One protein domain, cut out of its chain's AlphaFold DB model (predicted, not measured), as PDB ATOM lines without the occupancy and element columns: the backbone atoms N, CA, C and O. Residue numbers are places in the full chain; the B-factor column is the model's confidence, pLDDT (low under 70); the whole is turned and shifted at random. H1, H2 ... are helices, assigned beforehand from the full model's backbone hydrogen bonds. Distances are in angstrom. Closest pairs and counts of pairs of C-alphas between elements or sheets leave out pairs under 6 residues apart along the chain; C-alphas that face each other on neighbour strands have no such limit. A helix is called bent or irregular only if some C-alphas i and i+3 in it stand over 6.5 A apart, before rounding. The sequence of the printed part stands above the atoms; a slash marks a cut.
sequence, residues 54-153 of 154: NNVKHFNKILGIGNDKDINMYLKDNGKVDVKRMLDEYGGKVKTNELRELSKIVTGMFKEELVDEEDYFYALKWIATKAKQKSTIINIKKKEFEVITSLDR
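This is residues 54 to 153 of the 154 residues of an uncharacterized protein of Clostridium sp. DSM 8431 (UniProt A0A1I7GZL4). A small compact body of helices has one very long helix, H5, which begins in the body and runs far beyond it, so that residues 135 to 153 stick out as a straight arm. In the body, H4 and the first part of H5 lie side by side as a helical hairpin, with H1 packed on H4, H3 on the beginning of H5, and the short H2 beside H3. The printed part has 100 residues with five named helices, H1 to H5 in order, and no named strand; the class is all helix. The whole is loose, with a radius of gyration of the C-alphas of 17.4 A, and spans 63 by 27 by 19 A, the arm making the length.

H1 covers residues 54 to 62, from C-alpha 54 at (-7.633, -6.669, 28.240), and is 12.2 A long. H2 is residues 71 to 74, 5.6 A. H3, residues 83 to 93, is 14.6 A and irregular: C-alphas 89 and 92 are 7.5 A apart. H4, residues 99 to 111, is 18.4 A. H5, residues 117 to 151, is 51.9 A and ends with C-alpha 151 at (-19.980, 22.908, -13.608).

H1 touches H4 at a shallow tilt of 32 degrees, opposite ways; the closest C-alphas, of Asn 55 and Ile 105, are 5.2 A apart. H1 and H3 are near each other. H2 and H3 only just touch, with 3 pairs of C-alphas within 8 A, the closest being Tyr 74 and Met 86 at 7.2 A. H3 touches residues 119 to 123 of H5, the same way at a shallow tilt of 24 degrees; C-alphas 83 and 119 are closest, 5.6 A. H4 and H5 form the hairpin, opposite ways at 9 degrees, through residues 117 to 131 of H5; C-alphas 99 and 127 are closest, 6.1 A. H1 and H5 are apart. In H1, H4 and H5 every O i to N i+4 pair is within hydrogen-bond range, in H3 5 of 7; H2 is too short for one.

The C-alphas of Asp 77 and Arg 153 are the two farthest apart, at 64.3 A. Without residues 135 to 153, which stand free, the body spans 34 by 27 by 20 A. The printed part has no cut and no long link. Mean pLDDT of the printed part is 87.4, with residues 66 to 69, 148 and 150 to 153 under 70.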
ATOM      1  N   ASN A  54      -7.689  -6.725  29.701       90.12
ATOM      2  CA  ASN A  54      -7.633  -6.669  28.240       90.12
ATOM      3  C   ASN A  54      -8.225  -5.364  27.700       90.12
ATOM      4  O   ASN A  54      -7.734  -4.844  26.699       90.12
ATOM      5  N   ASN A  55      -9.237  -4.811  28.375       91.25
ATOM      6  CA  ASN A  55      -9.838  -3.544  27.977       91.25
ATOM      7  C   ASN A  55      -8.827  -2.398  28.103       91.25
ATOM      8  O   ASN A  55      -8.658  -1.647  27.148       91.25
ATOM      9  N   VAL A  56      -8.078  -2.323  29.205       90.06
ATOM     10  CA  VAL A  56      -7.009  -1.321  29.389       90.06
ATOM     11  C   VAL A  56      -5.911  -1.470  28.330       90.06
ATOM     12  O   VAL A  56      -5.502  -0.492  27.705       90.06
ATOM     13  N   LYS A  57      -5.468  -2.702  28.051       89.56
ATOM     14  CA  LYS A  57      -4.460  -2.962  27.007       89.56
ATOM     15  C   LYS A  57      -4.935  -2.527  25.622       89.56
ATOM     16  O   LYS A  57      -4.186  -1.904  24.870       89.56
ATOM     17  N   HIS A  58      -6.179  -2.842  25.271       90.75
ATOM     18  CA  HIS A  58      -6.757  -2.448  23.988       90.75
ATOM     19  C   HIS A  58      -6.996  -0.938  23.910       90.75
ATOM     20  O   HIS A  58      -6.777  -0.345  22.855       90.75
ATOM     21  N   PHE A  59      -7.372  -0.306  25.023       92.25
ATOM     22  CA  PHE A  59      -7.497   1.143  25.129       92.25
ATOM     23  C   PHE A  59      -6.167   1.836  24.798       92.25
ATOM     24  O   PHE A  59      -6.120   2.670  23.892       92.25
ATOM     25  N   ASN A  60      -5.067   1.406  25.426       90.56
ATOM     26  CA  ASN A  60      -3.719   1.914  25.138       90.56
ATOM     27  C   ASN A  60      -3.334   1.731  23.671       90.56
ATOM     28  O   ASN A  60      -2.813   2.653  23.041       90.56
ATOM     29  N   LYS A  61      -3.641   0.558  23.110       90.62
ATOM     30  CA  LYS A  61      -3.368   0.252  21.706       90.62
ATOM     31  C   LYS A  61      -4.102   1.201  20.757       90.62
ATOM     32  O   LYS A  61      -3.468   1.724  19.845       90.62
ATOM     33  N   ILE A  62      -5.398   1.449  20.972       91.69
ATOM     34  CA  ILE A  62      -6.185   2.388  20.150       91.69
ATOM     35  C   ILE A  62      -5.635   3.814  20.265       91.69
ATOM     36  O   ILE A  62      -5.585   4.544  19.278       91.69
ATOM     37  N   LEU A  63      -5.169   4.211  21.448       90.50
ATOM     38  CA  LEU A  63      -4.544   5.517  21.657       90.50
ATOM     39  C   LEU A  63      -3.109   5.612  21.115       90.50
ATOM     40  O   LEU A  63      -2.511   6.690  21.126       90.50
ATOM     41  N   GLY A  64      -2.532   4.511  20.630       86.81
ATOM     42  CA  GLY A  64      -1.133   4.473  20.209       86.81
ATOM     43  C   GLY A  64      -0.171   4.788  21.358       86.81
ATOM     44  O   GLY A  64       0.880   5.395  21.139       86.81
ATOM     45  N   ILE A  65      -0.555   4.429  22.584       84.88
ATOM     46  CA  ILE A  65       0.311   4.433  23.757       84.88
ATOM     47  C   ILE A  65       1.127   3.142  23.665       84.88
ATOM     48  O   ILE A  65       0.575   2.045  23.750       84.88
ATOM     49  N   GLY A  66       2.425   3.279  23.384       68.56
ATOM     50  CA  GLY A  66       3.337   2.140  23.268       68.56
ATOM     51  C   GLY A  66       3.388   1.314  24.555       68.56
ATOM     52  O   GLY A  66       3.086   1.823  25.634       68.56
ATOM     53  N   ASN A  67       3.808   0.052  24.433       64.88
ATOM     54  CA  ASN A  67       3.930  -0.883  25.563       64.88
ATOM     55  C   ASN A  67       4.894  -0.388  26.659       64.88
ATOM     56  O   ASN A  67       4.867  -0.898  27.774       64.88
ATOM     57  N   ASP A  68       5.731   0.595  26.330       59.88
ATOM     58  CA  ASP A  68       6.791   1.135  27.179       59.88
ATOM     59  C   ASP A  68       6.275   2.213  28.149       59.88
ATOM     60  O   ASP A  68       6.983   2.604  29.075       59.88
ATOM     61  N   LYS A  69       5.053   2.726  27.938       67.38
ATOM     62  CA  LYS A  69       4.431   3.687  28.853       67.38
ATOM     63  C   LYS A  69       3.654   2.943  29.927       67.38
ATOM     64  O   LYS A  69       2.675   2.261  29.631       67.38
ATOM     65  N   ASP A  70       4.084   3.127  31.170       71.56
ATOM     66  CA  ASP A  70       3.410   2.553  32.325       71.56
ATOM     67  C   ASP A  70       2.016   3.183  32.488       71.56
ATOM     68  O   ASP A  70       1.879   4.395  32.680       71.56
ATOM     69  N   ILE A  71       0.971   2.352  32.405       76.44
ATOM     70  CA  ILE A  71      -0.420   2.767  32.639       76.44
ATOM     71  C   ILE A  71      -0.594   3.370  34.036       76.44
ATOM     72  O   ILE A  71      -1.465   4.220  34.223       76.44
ATOM     73  N   ASN A  72       0.277   3.007  34.984       78.56
ATOM     74  CA  ASN A  72       0.273   3.549  36.336       78.56
ATOM     75  C   ASN A  72       0.449   5.082  36.356       78.56
ATOM     76  O   ASN A  72       0.007   5.735  37.296       78.56
ATOM     77  N   MET A  73       1.033   5.683  35.308       83.75
ATOM     78  CA  MET A  73       1.168   7.144  35.185       83.75
ATOM     79  C   MET A  73      -0.159   7.873  34.922       83.75
ATOM     80  O   MET A  73      -0.221   9.098  35.055       83.75
ATOM     81  N   TYR A  74      -1.201   7.137  34.530       88.88
ATOM     82  CA  TYR A  74      -2.555   7.645  34.297       88.88
ATOM     83  C   TYR A  74      -3.532   7.115  35.343       88.88
ATOM     84  O   TYR A  74      -4.717   6.980  35.061       88.88
ATOM     85  N   LEU A  75      -3.051   6.781  36.539       88.69
ATOM     86  CA  LEU A  75      -3.927   6.478  37.660       88.69
ATOM     87  C   LEU A  75      -4.221   7.745  38.446       88.69
ATOM     88  O   LEU A  75      -3.331   8.546  38.730       88.69
ATOM     89  N   LYS A  76      -5.489   7.909  38.802       88.50
ATOM     90  CA  LYS A  76      -5.933   8.895  39.781       88.50
ATOM     91  C   LYS A  76      -5.594   8.417  41.191       88.50
ATOM     92  O   LYS A  76      -5.402   7.225  41.427       88.50
ATOM     93  N   ASP A  77      -5.675   9.330  42.154       84.81
ATOM     94  CA  ASP A  77      -5.492   9.031  43.583       84.81
ATOM     95  C   ASP A  77      -6.492   7.988  44.120       84.81
ATOM     96  O   ASP A  77      -6.251   7.350  45.138       84.81
ATOM     97  N   ASN A  78      -7.625   7.791  43.436       82.81
ATOM     98  CA  ASN A  78      -8.608   6.755  43.769       82.81
ATOM     99  C   ASN A  78      -8.289   5.378  43.142       82.81
ATOM    100  O   ASN A  78      -9.124   4.473  43.201       82.81
ATOM    101  N   GLY A  79      -7.123   5.231  42.507       84.56
ATOM    102  CA  GLY A  79      -6.652   4.011  41.852       84.56
ATOM    103  C   GLY A  79      -7.281   3.724  40.487       84.56
ATOM    104  O   GLY A  79      -6.965   2.700  39.889       84.56
ATOM    105  N   LYS A  80      -8.168   4.584  39.973       91.00
ATOM    106  CA  LYS A  80      -8.835   4.398  38.675       91.00
ATOM    107  C   LYS A  80      -8.056   5.042  37.533       91.00
ATOM    108  O   LYS A  80      -7.279   5.968  37.742       91.00
ATOM    109  N   VAL A  81      -8.296   4.565  36.316       92.44
ATOM    110  CA  VAL A  81      -7.663   5.081  35.097       92.44
ATOM    111  C   VAL A  81      -8.251   6.447  34.725       92.44
ATOM    112  O   VAL A  81      -9.459   6.563  34.527       92.44
ATOM    113  N   ASP A  82      -7.386   7.446  34.567       94.38
ATOM    114  CA  ASP A  82      -7.674   8.803  34.094       94.38
ATOM    115  C   ASP A  82      -7.850   8.822  32.569       94.38
ATOM    116  O   ASP A  82      -6.972   9.204  31.786       94.38
ATOM    117  N   VAL A  83      -9.013   8.344  32.134       95.44
ATOM    118  CA  VAL A  83      -9.357   8.238  30.712       95.44
ATOM    119  C   VAL A  83      -9.434   9.609  30.056       95.44
ATOM    120  O   VAL A  83      -9.012   9.748  28.905       95.44
ATOM    121  N   LYS A  84      -9.949  10.623  30.756       95.94
ATOM    122  CA  LYS A  84     -10.006  11.998  30.260       95.94
ATOM    123  C   LYS A  84      -8.627  12.489  29.856       95.94
ATOM    124  O   LYS A  84      -8.446  12.872  28.700       95.94
ATOM    125  N   ARG A  85      -7.641  12.399  30.752       94.56
ATOM    126  CA  ARG A  85      -6.267  12.807  30.450       94.56
ATOM    127  C   ARG A  85      -5.693  12.039  29.265       94.56
ATOM    128  O   ARG A  85      -5.100  12.634  28.370       94.56
ATOM    129  N   MET A  86      -5.907  10.726  29.215       94.19
ATOM    130  CA  MET A  86      -5.417   9.898  28.110       94.19
ATOM    131  C   MET A  86      -6.048  10.280  26.761       94.19
ATOM    132  O   MET A  86      -5.358  10.303  25.741       94.19
ATOM    133  N   LEU A  87      -7.343  10.604  26.727       95.19
ATOM    134  CA  LEU A  87      -8.020  11.073  25.514       95.19
ATOM    135  C   LEU A  87      -7.577  12.477  25.098       95.19
ATOM    136  O   LEU A  87      -7.484  12.746  23.901       95.19
ATOM    137  N   ASP A  88      -7.275  13.351  26.050       94.06
ATOM    138  CA  ASP A  88      -6.786  14.695  25.752       94.06
ATOM    139  C   ASP A  88      -5.358  14.654  25.181       94.06
ATOM    140  O   ASP A  88      -5.066  15.328  24.193       94.06
ATOM    141  N   GLU A  89      -4.489  13.796  25.726       92.88
ATOM    142  CA  GLU A  89      -3.103  13.643  25.265       92.88
ATOM    143  C   GLU A  89      -2.982  12.834  23.959       92.88
ATOM    144  O   GLU A  89      -2.190  13.176  23.076       92.88
ATOM    145  N   TYR A  90      -3.751  11.748  23.811       92.88
ATOM    146  CA  TYR A  90      -3.565  10.775  22.724       92.88
ATOM    147  C   TYR A  90      -4.771  10.611  21.805       92.88
ATOM    148  O   TYR A  90      -4.637  10.046  20.717       92.88
ATOM    149  N   GLY A  91      -5.940  11.134  22.173       91.31
ATOM    150  CA  GLY A  91      -7.173  10.959  21.406       91.31
ATOM    151  C   GLY A  91      -7.088  11.497  19.974       91.31
ATOM    152  O   GLY A  91      -7.799  11.023  19.091       91.31
ATOM    153  N   GLY A  92      -6.183  12.438  19.694       89.50
ATOM    154  CA  GLY A  92      -5.907  12.908  18.331       89.50
ATOM    155  C   GLY A  92      -5.431  11.812  17.365       89.50
ATOM    156  O   GLY A  92      -5.616  11.952  16.160       89.50
ATOM    157  N   LYS A  93      -4.863  10.713  17.880       88.56
ATOM    158  CA  LYS A  93      -4.352   9.582  17.088       88.56
ATOM    159  C   LYS A  93      -5.423   8.546  16.739       88.56
ATOM    160  O   LYS A  93      -5.196   7.726  15.853       88.56
ATOM    161  N   VAL A  94      -6.570   8.585  17.417       92.00
ATOM    162  CA  VAL A  94      -7.643   7.599  17.250       92.00
ATOM    163  C   VAL A  94      -8.270   7.749  15.874       92.00
ATOM    164  O   VAL A  94      -8.766   8.819  15.500       92.00
ATOM    165  N   LYS A  95      -8.305   6.656  15.117       90.50
ATOM    166  CA  LYS A  95      -8.914   6.658  13.794       90.50
ATOM    167  C   LYS A  95     -10.427   6.599  13.919       90.50
ATOM    168  O   LYS A  95     -11.013   5.959  14.788       90.50
ATOM    169  N   THR A  96     -11.105   7.233  12.970       87.44
ATOM    170  CA  THR A  96     -12.570   7.322  13.013       87.44
ATOM    171  C   THR A  96     -13.293   5.975  12.874       87.44
ATOM    172  O   THR A  96     -14.471   5.882  13.214       87.44
ATOM    173  N   ASN A  97     -12.640   4.940  12.341       89.50
ATOM    174  CA  ASN A  97     -13.167   3.572  12.280       89.50
ATOM    175  C   ASN A  97     -13.009   2.806  13.607       89.50
ATOM    176  O   ASN A  97     -13.732   1.838  13.819       89.50
ATOM    177  N   GLU A  98     -12.141   3.262  14.511       93.88
ATOM    178  CA  GLU A  98     -11.889   2.646  15.824       93.88
ATOM    179  C   GLU A  98     -12.883   3.136  16.892       93.88
ATOM    180  O   GLU A  98     -13.038   2.507  17.933       93.88
ATOM    181  N   LEU A  99     -13.634   4.214  16.630       94.31
ATOM    182  CA  LEU A  99     -14.554   4.839  17.596       94.31
ATOM    183  C   LEU A  99     -15.607   3.877  18.175       94.31
ATOM    184  O   LEU A  99     -15.941   3.957  19.358       94.31
ATOM    185  N   ARG A 100     -16.128   2.949  17.360       94.44
ATOM    186  CA  ARG A 100     -17.098   1.939  17.824       94.44
ATOM    187  C   ARG A 100     -16.455   0.945  18.786       94.44
ATOM    188  O   ARG A 100     -17.095   0.518  19.743       94.44
ATOM    189  N   GLU A 101     -15.221   0.547  18.508       95.19
ATOM    190  CA  GLU A 101     -14.464  -0.366  19.360       95.19
ATOM    191  C   GLU A 101     -14.055   0.328  20.660       95.19
ATOM    192  O   GLU A 101     -14.294  -0.213  21.738       95.19
ATOM    193  N   LEU A 102     -13.584   1.573  20.567       95.50
ATOM    194  CA  LEU A 102     -13.240   2.409  21.713       95.50
ATOM    195  C   LEU A 102     -14.418   2.560  22.686       95.50
ATOM    196  O   LEU A 102     -14.243   2.417  23.892       95.50
ATOM    197  N   SER A 103     -15.639   2.755  22.174       96.38
ATOM    198  CA  SER A 103     -16.847   2.814  23.010       96.38
ATOM    199  C   SER A 103     -17.098   1.516  23.785       96.38
ATOM    200  O   SER A 103     -17.439   1.562  24.971       96.38
ATOM    201  N   LYS A 104     -16.900   0.353  23.150       97.25
ATOM    202  CA  LYS A 104     -17.049  -0.948  23.820       97.25
ATOM    203  C   LYS A 104     -15.992  -1.139  24.901       97.25
ATOM    204  O   LYS A 104     -16.332  -1.597  25.987       97.25
ATOM    205  N   ILE A 105     -14.749  -0.765  24.609       96.25
ATOM    206  CA  ILE A 105     -13.625  -0.874  25.542       96.25
ATOM    207  C   ILE A 105     -13.865  -0.011  26.779       96.25
ATOM    208  O   ILE A 105     -13.806  -0.525  27.890       96.25
ATOM    209  N   VAL A 106     -14.224   1.261  26.599       96.38
ATOM    210  CA  VAL A 106     -14.521   2.180  27.711       96.38
ATOM    211  C   VAL A 106     -15.698   1.674  28.554       96.38
ATOM    212  O   VAL A 106     -15.648   1.706  29.781       96.38
ATOM    213  N   THR A 107     -16.729   1.115  27.914       96.94
ATOM    214  CA  THR A 107     -17.842   0.458  28.623       96.94
ATOM    215  C   THR A 107     -17.374  -0.768  29.413       96.94
ATOM    216  O   THR A 107     -17.848  -1.005  30.521       96.94
ATOM    217  N   GLY A 108     -16.445  -1.553  28.862       96.06
ATOM    218  CA  GLY A 108     -15.816  -2.681  29.549       96.06
ATOM    219  C   GLY A 108     -15.025  -2.239  30.779       96.06
ATOM    220  O   GLY A 108     -15.241  -2.776  31.859       96.06
ATOM    221  N   MET A 109     -14.198  -1.199  30.645       94.94
ATOM    222  CA  MET A 109     -13.446  -0.614  31.763       94.94
ATOM    223  C   MET A 109     -14.374  -0.112  32.875       94.94
ATOM    224  O   MET A 109     -14.080  -0.316  34.050       94.94
ATOM    225  N   PHE A 110     -15.515   0.491  32.522       95.94
ATOM    226  CA  PHE A 110     -16.507   0.946  33.500       95.94
ATOM    227  C   PHE A 110     -17.174  -0.222  34.235       95.94
ATOM    228  O   PHE A 110     -17.272  -0.201  35.458       95.94
ATOM    229  N   LYS A 111     -17.554  -1.287  33.517       94.44
ATOM    230  CA  LYS A 111     -18.097  -2.520  34.121       94.44
ATOM    231  C   LYS A 111     -17.093  -3.240  35.019       94.44
ATOM    232  O   LYS A 111     -17.489  -3.900  35.970       94.44
ATOM    233  N   GLU A 112     -15.807  -3.131  34.708       92.62
ATOM    234  CA  GLU A 112     -14.720  -3.640  35.544       92.62
ATOM    235  C   GLU A 112     -14.378  -2.699  36.712       92.62
ATOM    236  O   GLU A 112     -13.452  -2.993  37.468       92.62
ATOM    237  N   GLU A 113     -15.105  -1.590  36.877       92.62
ATOM    238  CA  GLU A 113     -14.886  -0.559  37.900       92.62
ATOM    239  C   GLU A 113     -13.499   0.108  37.827       92.62
ATOM    240  O   GLU A 113     -13.041   0.716  38.794       92.62
ATOM    241  N   LEU A 114     -12.830   0.024  36.672       92.50
ATOM    242  CA  LEU A 114     -11.482   0.563  36.455       92.50
ATOM    243  C   LEU A 114     -11.469   2.055  36.137       92.50
ATOM    244  O   LEU A 114     -10.416   2.680  36.181       92.50
ATOM    245  N   VAL A 115     -12.626   2.617  35.796       94.25
ATOM    246  CA  VAL A 115     -12.819   4.044  35.520       94.25
ATOM    247  C   VAL A 115     -13.962   4.561  36.374       94.25
ATOM    248  O   VAL A 115     -14.791   3.790  36.879       94.25
ATOM    249  N   ASP A 116     -13.976   5.861  36.627       95.00
ATOM    250  CA  ASP A 116     -15.109   6.492  37.287       95.00
ATOM    251  C   ASP A 116     -16.180   6.900  36.275       95.00
ATOM    252  O   ASP A 116     -16.019   6.800  35.057       95.00
ATOM    253  N   GLU A 117     -17.336   7.268  36.816       96.75
ATOM    254  CA  GLU A 117     -18.494   7.664  36.027       96.75
ATOM    255  C   GLU A 117     -18.216   8.938  35.216       96.75
ATOM    256  O   GLU A 117     -18.640   9.039  34.064       96.75
ATOM    257  N   GLU A 118     -17.455   9.880  35.784       96.56
ATOM    258  CA  GLU A 118     -17.070  11.119  35.108       96.56
ATOM    259  C   GLU A 118     -16.243  10.823  33.849       96.56
ATOM    260  O   GLU A 118     -16.596  11.275  32.756       96.56
ATOM    261  N   ASP A 119     -15.197  10.009  33.975       96.62
ATOM    262  CA  ASP A 119     -14.349   9.581  32.864       96.62
ATOM    263  C   ASP A 119     -15.110   8.766  31.827       96.62
ATOM    264  O   ASP A 119     -14.926   8.952  30.620       96.62
ATOM    265  N   TYR A 120     -15.994   7.880  32.281       97.88
ATOM    266  CA  TYR A 120     -16.835   7.082  31.402       97.88
ATOM    267  C   TYR A 120     -17.710   7.972  30.507       97.88
ATOM    268  O   TYR A 120     -17.684   7.843  29.276       97.88
ATOM    269  N   PHE A 121     -18.448   8.920  31.089       97.94
ATOM    270  CA  PHE A 121     -19.300   9.821  30.310       97.94
ATOM    271  C   PHE A 121     -18.500  10.825  29.484       97.94
ATOM    272  O   PHE A 121     -18.899  11.131  28.354       97.94
ATOM    273  N   TYR A 122     -17.360  11.300  29.993       98.00
ATOM    274  CA  TYR A 122     -16.443  12.140  29.229       98.00
ATOM    275  C   TYR A 122     -16.002  11.435  27.947       98.00
ATOM    276  O   TYR A 122     -16.145  11.982  26.850       98.00
ATOM    277  N   ALA A 123     -15.547  10.189  28.066       97.50
ATOM    278  CA  ALA A 123     -15.106   9.391  26.937       97.50
ATOM    279  C   ALA A 123     -16.227   9.142  25.923       97.50
ATOM    280  O   ALA A 123     -16.018   9.323  24.723       97.50
ATOM    281  N   LEU A 124     -17.440   8.801  26.372       97.81
ATOM    282  CA  LEU A 124     -18.582   8.639  25.466       97.81
ATOM    283  C   LEU A 124     -18.917   9.933  24.716       97.81
ATOM    284  O   LEU A 124     -19.139   9.906  23.501       97.81
ATOM    285  N   LYS A 125     -18.907  11.076  25.408       97.62
ATOM    286  CA  LYS A 125     -19.126  12.391  24.794       97.62
ATOM    287  C   LYS A 125     -18.035  12.718  23.776       97.62
ATOM    288  O   LYS A 125     -18.342  13.196  22.679       97.62
ATOM    289  N   TRP A 126     -16.778  12.443  24.108       97.00
ATOM    290  CA  TRP A 126     -15.640  12.638  23.214       97.00
ATOM    291  C   TRP A 126     -15.781  11.784  21.943       97.00
ATOM    292  O   TRP A 126     -15.700  12.308  20.828       97.00
ATOM    293  N   ILE A 127     -16.112  10.496  22.092       96.06
ATOM    294  CA  ILE A 127     -16.329   9.555  20.981       96.06
ATOM    295  C   ILE A 127     -17.469  10.031  20.076       96.06
ATOM    296  O   ILE A 127     -17.309  10.096  18.854       96.06
ATOM    297  N   ALA A 128     -18.611  10.403  20.659       94.00
ATOM    298  CA  ALA A 128     -19.762  10.906  19.913       94.00
ATOM    299  C   ALA A 128     -19.421  12.192  19.140       94.00
ATOM    300  O   ALA A 128     -19.805  12.352  17.979       94.00
ATOM    301  N   THR A 129     -18.637  13.082  19.754       94.00
ATOM    302  CA  THR A 129     -18.169  14.321  19.120       94.00
ATOM    303  C   THR A 129     -17.285  14.021  17.910       94.00
ATOM    304  O   THR A 129     -17.517  14.570  16.831       94.00
ATOM    305  N   LYS A 130     -16.323  13.098  18.036       92.38
ATOM    306  CA  LYS A 130     -15.472  12.664  16.915       92.38
ATOM    307  C   LYS A 130     -16.269  11.997  15.796       92.38
ATOM    308  O   LYS A 130     -16.019  12.263  14.619       92.38
ATOM    309  N   ALA A 131     -17.260  11.175  16.137       89.88
ATOM    310  CA  ALA A 131     -18.136  10.544  15.153       89.88
ATOM    311  C   ALA A 131     -18.947  11.585  14.361       89.88
ATOM    312  O   ALA A 131     -19.049  11.486  13.137       89.88
ATOM    313  N   LYS A 132     -19.459  12.621  15.039       89.69
ATOM    314  CA  LYS A 132     -20.173  13.735  14.400       89.69
ATOM    315  C   LYS A 132     -19.260  14.568  13.500       89.69
ATOM    316  O   LYS A 132     -19.641  14.888  12.381       89.69
ATOM    317  N   GLN A 133     -18.038  14.874  13.937       86.94
ATOM    318  CA  GLN A 133     -17.061  15.584  13.099       86.94
ATOM    319  C   GLN A 133     -16.801  14.836  11.783       86.94
ATOM    320  O   GLN A 133     -16.798  15.447  10.715       86.94
ATOM    321  N   LYS A 134     -16.664  13.503  11.838       80.31
ATOM    322  CA  LYS A 134     -16.506  12.668  10.640       80.31
ATOM    323  C   LYS A 134     -17.688  12.810   9.679       80.31
ATOM    324  O   LYS A 134     -17.468  13.014   8.486       80.31
ATOM    325  N   SER A 135     -18.922  12.684  10.170       77.38
ATOM    326  CA  SER A 135     -20.107  12.765   9.306       77.38
ATOM    327  C   SER A 135     -20.256  14.151   8.677       77.38
ATOM    328  O   SER A 135     -20.574  14.251   7.494       77.38
ATOM    329  N   THR A 136     -19.935  15.215   9.416       80.38
ATOM    330  CA  THR A 136     -19.907  16.580   8.878       80.38
ATOM    331  C   THR A 136     -18.873  16.737   7.762       80.38
ATOM    332  O   THR A 136     -19.218  17.254   6.703       80.38
ATOM    333  N   ILE A 137     -17.640  16.247   7.943       79.12
ATOM    334  CA  ILE A 137     -16.589  16.317   6.910       79.12
ATOM    335  C   ILE A 137     -17.008  15.565   5.641       79.12
ATOM    336  O   ILE A 137     -16.814  16.067   4.536       79.12
ATOM    337  N   ILE A 138     -17.603  14.377   5.783       77.38
ATOM    338  CA  ILE A 138     -18.100  13.591   4.642       77.38
ATOM    339  C   ILE A 138     -19.182  14.366   3.884       77.38
ATOM    340  O   ILE A 138     -19.140  14.433   2.657       77.38
ATOM    341  N   ASN A 139     -20.118  14.988   4.603       79.19
ATOM    342  CA  ASN A 139     -21.191  15.767   3.989       79.19
ATOM    343  C   ASN A 139     -20.666  17.001   3.241       79.19
ATOM    344  O   ASN A 139     -21.187  17.315   2.176       79.19
ATOM    345  N   ILE A 140     -19.644  17.682   3.769       82.06
ATOM    346  CA  ILE A 140     -19.006  18.826   3.095       82.06
ATOM    347  C   ILE A 140     -18.346  18.369   1.790       82.06
ATOM    348  O   ILE A 140     -18.676  18.894   0.732       82.06
ATOM    349  N   LYS A 141     -17.510  17.324   1.841       81.19
ATOM    350  CA  LYS A 141     -16.831  16.788   0.647       81.19
ATOM    351  C   LYS A 141     -17.804  16.324  -0.432       81.19
ATOM    352  O   LYS A 141     -17.548  16.504  -1.616       81.19
ATOM    353  N   LYS A 142     -18.925  15.720  -0.027       80.12
ATOM    354  CA  LYS A 142     -19.967  15.296  -0.966       80.12
ATOM    355  C   LYS A 142     -20.584  16.496  -1.691       80.12
ATOM    356  O   LYS A 142     -20.728  16.444  -2.906       80.12
ATOM    357  N   LYS A 143     -20.889  17.573  -0.962       78.00
ATOM    358  CA  LYS A 143     -21.418  18.813  -1.550       78.00
ATOM    359  C   LYS A 143     -20.422  19.476  -2.500       78.00
ATOM    360  O   LYS A 143     -20.820  19.910  -3.570       78.00
ATOM    361  N   GLU A 144     -19.140  19.530  -2.140       74.19
ATOM    362  CA  GLU A 144     -18.088  20.070  -3.018       74.19
ATOM    363  C   GLU A 144     -17.974  19.276  -4.326       74.19
ATOM    364  O   GLU A 144     -17.893  19.861  -5.402       74.19
ATOM    365  N   PHE A 145     -18.035  17.942  -4.247       72.88
ATOM    366  CA  PHE A 145     -18.010  17.082  -5.427       72.88
ATOM    367  C   PHE A 145     -19.236  17.288  -6.329       72.88
ATOM    368  O   PHE A 145     -19.087  17.409  -7.542       72.88
ATOM    369  N   GLU A 146     -20.436  17.374  -5.746       74.25
ATOM    370  CA  GLU A 146     -21.671  17.657  -6.490       74.25
ATOM    371  C   GLU A 146     -21.565  18.987  -7.262       74.25
ATOM    372  O   GLU A 146     -21.867  19.006  -8.454       74.25
ATOM    373  N   VAL A 147     -21.036  20.048  -6.635       76.00
ATOM    374  CA  VAL A 147     -20.824  21.365  -7.272       76.00
ATOM    375  C   VAL A 147     -19.845  21.296  -8.450       76.00
ATOM    376  O   VAL A 147     -20.128  21.851  -9.511       76.00
ATOM    377  N   ILE A 148     -18.714  20.599  -8.301       69.81
ATOM    378  CA  ILE A 148     -17.731  20.448  -9.390       69.81
ATOM    379  C   ILE A 148     -18.371  19.722 -10.580       69.81
ATOM    380  O   ILE A 148     -18.308  20.198 -11.707       69.81
ATOM    381  N   THR A 149     -19.070  18.613 -10.331       71.38
ATOM    382  CA  THR A 149     -19.687  17.826 -11.411       71.38
ATOM    383  C   THR A 149     -20.850  18.521 -12.119       71.38
ATOM    384  O   THR A 149     -21.189  18.125 -13.234       71.38
ATOM    385  N   SER A 150     -21.482  19.521 -11.493       69.44
ATOM    386  CA  SER A 150     -22.487  20.356 -12.159       69.44
ATOM    387  C   SER A 150     -21.879  21.413 -13.080       69.44
ATOM    388  O   SER A 150     -22.508  21.741 -14.076       69.44
ATOM    389  N   LEU A 151     -20.670  21.904 -12.786       64.19
ATOM    390  CA  LEU A 151     -19.980  22.908 -13.608       64.19
ATOM    391  C   LEU A 151     -19.388  22.312 -14.895       64.19
ATOM    392  O   LEU A 151     -19.362  22.986 -15.913       64.19
ATOM    393  N   ASP A 152     -18.974  21.041 -14.879       62.19
ATOM    394  CA  ASP A 152     -18.430  20.350 -16.064       62.19
ATOM    395  C   ASP A 152     -19.509  19.903 -17.082       62.19
ATOM    396  O   ASP A 152     -19.189  19.274 -18.092       62.19
ATOM    397  N   ARG A 153     -20.800  20.145 -16.803       57.09
ATOM    398  CA  ARG A 153     -21.937  19.745 -17.659       57.09
ATOM    399  C   ARG A 153     -22.649  20.916 -18.349       57.09
ATOM    400  O   ARG A 153     -23.621  20.657 -19.062       57.09
TER     401      ARG A 153